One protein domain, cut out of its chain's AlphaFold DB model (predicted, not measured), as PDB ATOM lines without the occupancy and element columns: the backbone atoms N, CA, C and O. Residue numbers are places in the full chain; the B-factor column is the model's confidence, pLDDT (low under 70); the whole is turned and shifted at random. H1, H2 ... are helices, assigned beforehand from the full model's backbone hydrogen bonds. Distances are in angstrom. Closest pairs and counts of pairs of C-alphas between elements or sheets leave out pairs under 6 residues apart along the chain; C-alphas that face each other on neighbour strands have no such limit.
ATOM      1  N   ASN A 426       8.764  44.135  35.490       33.62
ATOM      2  CA  ASN A 426       8.987  43.477  36.777       33.62
ATOM      3  C   ASN A 426       9.578  42.075  36.563       33.62
ATOM      4  O   ASN A 426       9.122  41.094  37.139       33.62
ATOM      5  N   VAL A 427      10.601  41.963  35.712       34.97
ATOM      6  CA  VAL A 427      11.350  40.712  35.530       34.97
ATOM      7  C   VAL A 427      12.839  41.028  35.420       34.97
ATOM      8  O   VAL A 427      13.418  40.954  34.344       34.97
ATOM      9  N   VAL A 428      13.473  41.405  36.533       33.19
ATOM     10  CA  VAL A 428      14.945  41.303  36.651       33.19
ATOM     11  C   VAL A 428      15.396  40.737  38.003       33.19
ATOM     12  O   VAL A 428      16.470  40.145  38.074       33.19
ATOM     13  N   LEU A 429      14.592  40.793  39.071       38.97
ATOM     14  CA  LEU A 429      15.098  40.385  40.390       38.97
ATOM     15  C   LEU A 429      15.362  38.877  40.563       38.97
ATOM     16  O   LEU A 429      16.180  38.517  41.403       38.97
ATOM     17  N   PHE A 430      14.780  37.992  39.743       40.69
ATOM     18  CA  PHE A 430      15.002  36.548  39.916       40.69
ATOM     19  C   PHE A 430      16.401  36.084  39.476       40.69
ATOM     20  O   PHE A 430      16.903  35.065  39.948       40.69
ATOM     21  N   ILE A 431      17.064  36.820  38.573       47.66
ATOM     22  CA  ILE A 431      18.326  36.350  37.993       47.66
ATOM     23  C   ILE A 431      19.461  36.493  39.011       47.66
ATOM     24  O   ILE A 431      20.252  35.570  39.153       47.66
ATOM     25  N   MET A 432      19.540  37.582  39.772       48.84
ATOM     26  CA  MET A 432      20.742  37.883  40.557       48.84
ATOM     27  C   MET A 432      20.794  37.314  41.982       48.84
ATOM     28  O   MET A 432      21.832  37.462  42.616       48.84
ATOM     29  N   ASN A 433      19.776  36.611  42.491       53.91
ATOM     30  CA  ASN A 433      19.882  35.954  43.812       53.91
ATOM     31  C   ASN A 433      20.715  34.665  43.774       53.91
ATOM     32  O   ASN A 433      21.273  34.226  44.780       53.91
ATOM     33  N   ASN A 434      20.856  34.062  42.594       68.06
ATOM     34  CA  ASN A 434      21.676  32.877  42.409       68.06
ATOM     35  C   ASN A 434      23.159  33.269  42.301       68.06
ATOM     36  O   ASN A 434      23.555  33.972  41.371       68.06
ATOM     37  N   THR A 435      24.005  32.749  43.193       76.25
ATOM     38  CA  THR A 435      25.467  32.948  43.168       76.25
ATOM     39  C   THR A 435      26.103  32.601  41.821       76.25
ATOM     40  O   THR A 435      27.055  33.255  41.403       76.25
ATOM     41  N   LYS A 436      25.566  31.610  41.098       83.38
ATOM     42  CA  LYS A 436      26.009  31.269  39.738       83.38
ATOM     43  C   LYS A 436      25.708  32.395  38.751       83.38
ATOM     44  O   LYS A 436      26.557  32.725  37.931       83.38
ATOM     45  N   ASN A 437      24.530  33.001  38.850       81.56
ATOM     46  CA  ASN A 437      24.131  34.098  37.975       81.56
ATOM     47  C   ASN A 437      24.882  35.392  38.310       81.56
ATOM     48  O   ASN A 437      25.236  36.122  37.392       81.56
ATOM     49  N   GLN A 438      25.193  35.655  39.587       79.19
ATOM     50  CA  GLN A 438      26.086  36.759  39.973       79.19
ATOM     51  C   GLN A 438      27.483  36.577  39.370       79.19
ATOM     52  O   GLN A 438      28.052  37.523  38.828       79.19
ATOM     53  N   LYS A 439      28.017  35.348  39.398       83.81
ATOM     54  CA  LYS A 439      29.313  35.037  38.786       83.81
ATOM     55  C   LYS A 439      29.298  35.269  37.273       83.81
ATOM     56  O   LYS A 439      30.168  35.964  36.771       83.81
ATOM     57  N   LEU A 440      28.280  34.763  36.575       86.31
ATOM     58  CA  LEU A 440      28.114  34.981  35.131       86.31
ATOM     59  C   LEU A 440      27.913  36.465  34.786       86.31
ATOM     60  O   LEU A 440      28.447  36.950  33.798       86.31
ATOM     61  N   ALA A 441      27.180  37.218  35.609       81.00
ATOM     62  CA  ALA A 441      27.009  38.655  35.408       81.00
ATOM     63  C   ALA A 441      28.317  39.437  35.604       81.00
ATOM     64  O   ALA A 441      28.520  40.449  34.938       81.00
ATOM     65  N   SER A 442      29.211  38.948  36.468       85.75
ATOM     66  CA  SER A 442      30.531  39.551  36.704       85.75
ATOM     67  C   SER A 442      31.484  39.392  35.508       85.75
ATOM     68  O   SER A 442      32.498  40.075  35.429       85.75
ATOM     69  N   GLU A 443      31.155  38.515  34.552       90.38
ATOM     70  CA  GLU A 443      31.862  38.403  33.267       90.38
ATOM     71  C   GLU A 443      31.444  39.509  32.276       90.38
ATOM     72  O   GLU A 443      32.132  39.740  31.284       90.38
ATOM     73  N   LEU A 444      30.324  40.201  32.535       84.81
ATOM     74  CA  LEU A 444      29.747  41.236  31.663       84.81
ATOM     75  C   LEU A 444      29.832  42.647  32.262       84.81
ATOM     76  O   LEU A 444      29.899  43.634  31.531       84.81
ATOM     77  N   VAL A 445      29.789  42.750  33.587       81.50
ATOM     78  CA  VAL A 445      29.831  43.993  34.365       81.50
ATOM     79  C   VAL A 445      30.859  43.806  35.474       81.50
ATOM     80  O   VAL A 445      31.004  42.701  35.980       81.50
ATOM     81  N   ASP A 446      31.551  44.875  35.869       89.50
ATOM     82  CA  ASP A 446      32.558  44.814  36.934       89.50
ATOM     83  C   ASP A 446      32.044  44.086  38.192       89.50
ATOM     84  O   ASP A 446      30.965  44.381  38.724       89.50
ATOM     85  N   GLU A 447      32.846  43.131  38.667       84.69
ATOM     86  CA  GLU A 447      32.522  42.243  39.785       84.69
ATOM     87  C   GLU A 447      32.204  43.020  41.070       84.69
ATOM     88  O   GLU A 447      31.318  42.631  41.834       84.69
ATOM     89  N   GLY A 448      32.875  44.154  41.301       80.88
ATOM     90  CA  GLY A 448      32.618  45.023  42.442       80.88
ATOM     91  C   GLY A 448      31.187  45.560  42.446       80.88
ATOM     92  O   GLY A 448      30.519  45.499  43.484       80.88
ATOM     93  N   TYR A 449      30.688  46.011  41.291       80.75
ATOM     94  CA  TYR A 449      29.312  46.501  41.149       80.75
ATOM     95  C   TYR A 449      28.278  45.375  41.214       80.75
ATOM     96  O   TYR A 449      27.231  45.546  41.843       80.75
ATOM     97  N   ILE A 450      28.567  44.210  40.625       81.31
ATOM     98  CA  ILE A 450      27.669  43.049  40.719       81.31
ATOM     99  C   ILE A 450      27.555  42.554  42.159       81.31
ATOM    100  O   ILE A 450      26.447  42.288  42.631       81.31
ATOM    101  N   ARG A 451      28.670  42.493  42.889       81.12
ATOM    102  CA  ARG A 451      28.679  42.136  44.311       81.12
ATOM    103  C   ARG A 451      27.848  43.115  45.134       81.12
ATOM    104  O   ARG A 451      27.020  42.671  45.924       81.12
ATOM    105  N   GLN A 452      28.011  44.421  44.914       79.62
ATOM    106  CA  GLN A 452      27.211  45.445  45.591       79.62
ATOM    107  C   GLN A 452      25.707  45.280  45.299       79.62
ATOM    108  O   GLN A 452      24.886  45.344  46.214       79.62
ATOM    109  N   GLY A 453      25.336  45.015  44.041       81.44
ATOM    110  CA  GLY A 453      23.952  44.719  43.662       81.44
ATOM    111  C   GLY A 453      23.409  43.458  44.345       81.44
ATOM    112  O   GLY A 453      22.308  43.470  44.892       81.44
ATOM    113  N   GLY A 454      24.203  42.387  44.393       80.50
ATOM    114  CA  GLY A 454      23.855  41.150  45.093       80.50
ATOM    115  C   GLY A 454      23.678  41.336  46.603       80.50
ATOM    116  O   GLY A 454      22.782  40.740  47.199       80.50
ATOM    117  N   GLU A 455      24.490  42.181  47.240       80.19
ATOM    118  CA  GLU A 455      24.331  42.554  48.651       80.19
ATOM    119  C   GLU A 455      23.030  43.330  48.901       80.19
ATOM    120  O   GLU A 455      22.332  43.049  49.880       80.19
ATOM    121  N   ALA A 456      22.652  44.240  47.997       80.25
ATOM    122  CA  ALA A 456      21.373  44.941  48.073       80.25
ATOM    123  C   ALA A 456      20.183  43.969  47.960       80.25
ATOM    124  O   ALA A 456      19.258  44.037  48.769       80.25
ATOM    125  N   LEU A 457      20.232  43.002  47.039       80.06
ATOM    126  CA  LEU A 457      19.186  41.981  46.881       80.06
ATOM    127  C   LEU A 457      19.034  41.079  48.115       80.06
ATOM    128  O   LEU A 457      17.914  40.850  48.578       80.06
ATOM    129  N   LYS A 458      20.148  40.659  48.731       82.00
ATOM    130  CA  LYS A 458      20.138  39.896  49.996       82.00
ATOM    131  C   LYS A 458      19.409  40.627  51.125       82.00
ATOM    132  O   LYS A 458      18.858  39.989  52.025       82.00
ATOM    133  N   SER A 459      19.390  41.961  51.107       81.31
ATOM    134  CA  SER A 459      18.644  42.735  52.102       81.31
ATOM    135  C   SER A 459      17.125  42.521  51.985       81.31
ATOM    136  O   SER A 459      16.457  42.380  53.014       81.31
ATOM    137  N   HIS A 460      16.593  42.387  50.764       80.81
ATOM    138  CA  HIS A 460      15.185  42.061  50.514       80.81
ATOM    139  C   HIS A 460      14.867  40.620  50.936       80.81
ATOM    140  O   HIS A 460      13.897  40.389  51.661       80.81
ATOM    141  N   GLU A 461      15.730  39.659  50.596       83.19
ATOM    142  CA  GLU A 461      15.575  38.260  51.022       83.19
ATOM    143  C   GLU A 461      15.546  38.122  52.548       83.19
ATOM    144  O   GLU A 461      14.746  37.366  53.108       83.19
ATOM    145  N   LYS A 462      16.384  38.890  53.256       88.12
ATOM    146  CA  LYS A 462      16.401  38.912  54.722       88.12
ATOM    147  C   LYS A 462      15.081  39.426  55.296       88.12
ATOM    148  O   LYS A 462      14.601  38.875  56.293       88.12
ATOM    149  N   ARG A 463      14.480  40.454  54.686       89.94
ATOM    150  CA  ARG A 463      13.159  40.973  55.085       89.94
ATOM    151  C   ARG A 463      12.079  39.906  54.908       89.94
ATOM    152  O   ARG A 463      11.347  39.635  55.860       89.94
ATOM    153  N   LEU A 464      12.038  39.239  53.754       91.38
ATOM    154  CA  LEU A 464      11.100  38.142  53.490       91.38
ATOM    155  C   LEU A 464      11.294  36.965  54.454       91.38
ATOM    156  O   LEU A 464      10.335  36.487  55.057       91.38
ATOM    157  N   THR A 465      12.540  36.542  54.669       92.00
ATOM    158  CA  THR A 465      12.882  35.473  55.620       92.00
ATOM    159  C   THR A 465      12.377  35.809  57.021       92.00
ATOM    160  O   THR A 465      11.767  34.974  57.689       92.00
ATOM    161  N   THR A 466      12.576  37.056  57.454       94.38
ATOM    162  CA  THR A 466      12.104  37.540  58.755       94.38
ATOM    163  C   THR A 466      10.579  37.514  58.837       94.38
ATOM    164  O   THR A 466      10.037  37.005  59.817       94.38
ATOM    165  N   LEU A 467       9.883  37.987  57.798       95.56
ATOM    166  CA  LEU A 467       8.421  37.973  57.718       95.56
ATOM    167  C   LEU A 467       7.859  36.547  57.831       95.56
ATOM    168  O   LEU A 467       6.958  36.301  58.633       95.56
ATOM    169  N   LEU A 468       8.417  35.593  57.079       94.94
ATOM    170  CA  LEU A 468       7.987  34.188  57.079       94.94
ATOM    171  C   LEU A 468       8.281  33.479  58.410       94.94
ATOM    172  O   LEU A 468       7.458  32.692  58.892       94.94
ATOM    173  N   ALA A 469       9.440  33.760  59.009       95.19
ATOM    174  CA  ALA A 469       9.862  33.157  60.268       95.19
ATOM    175  C   ALA A 469       9.058  33.695  61.459       95.19
ATOM    176  O   ALA A 469       8.582  32.920  62.289       95.19
ATOM    177  N   GLN A 470       8.887  35.017  61.541       95.44
ATOM    178  CA  GLN A 470       8.239  35.668  62.679       95.44
ATOM    179  C   GLN A 470       6.717  35.710  62.550       95.44
ATOM    180  O   GLN A 470       6.028  35.634  63.567       95.44
ATOM    181  N   ARG A 471       6.187  35.804  61.320       97.06
ATOM    182  CA  ARG A 471       4.745  35.916  61.016       97.06
ATOM    183  C   ARG A 471       4.093  37.094  61.747       97.06
ATOM    184  O   ARG A 471       2.984  36.983  62.270       97.06
TER     185      ARG A 471
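AT A GLANCE: This is residues 426 to 471 of the 910 residues of a protein of Thraustotheca clavata (UniProt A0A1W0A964). One long helix, H3, makes the longest axis, and the short helix H2 folds back beside its first part as a helical hairpin, with the one-turn helix H1 next to both. The far part of H3 sticks out from this small body as a free arm, residues 462 to 471, of which 462 to 470 belong to H3. The printed part has 46 residues with three named helices, in the order H1, H2, H3, and no named strand; the class is all helix. The whole is loose, with a radius of gyration of the C-alphas of 12.1 A, and spans 39 by 20 by 17 A.

IN THESE COORDINATES: H3, residues 447 to 470, measures 34.0 A from C-alpha 447 at (32.522, 42.243, 39.785) to C-alpha 470 at (8.239, 35.668, 62.679). H2 is residues 435 to 441, 9.8 A long. H1 is residues 429 to 432, 6.2 A from its first C-alpha at (15.098, 40.385, 40.390) to its last.

HOW THE PARTS SIT: H3 touches H2 with residues 447 to 454 alone, and the closest C-alphas, those of Gln 438 and Ile 450, are 6.5 A apart. H2 and H3 form a helical hairpin and run opposite ways at a shallow tilt of 33 degrees, only just short of steep. H3 only just touches H1, with 3 pairs of C-alphas within 8 A, through its residues 454 to 457 alone; the closest C-alphas, of Met 432 and Gly 454, are 6.4 A apart. H1 and H2 are close but not clearly touching, with the C-alphas of Met 432 and Gln 438 the closest at 5.5 A. Every O i to N i+4 pair is within hydrogen-bond range in H2, and 19 of 20 are in H3; H1 is too short for such a pair.

THE WHOLE: The two C-alphas farthest apart, those of Leu 444 and Arg 471, are 38.9 A apart. Without the free stretch, the body of 36 residues spans 23 by 17 by 16 A. The printed part has no cut, and the links H1 to H2 and H2 to H3 are tight. The mean pLDDT of the printed part is 77.3, and residues 426 to 434 are under 70.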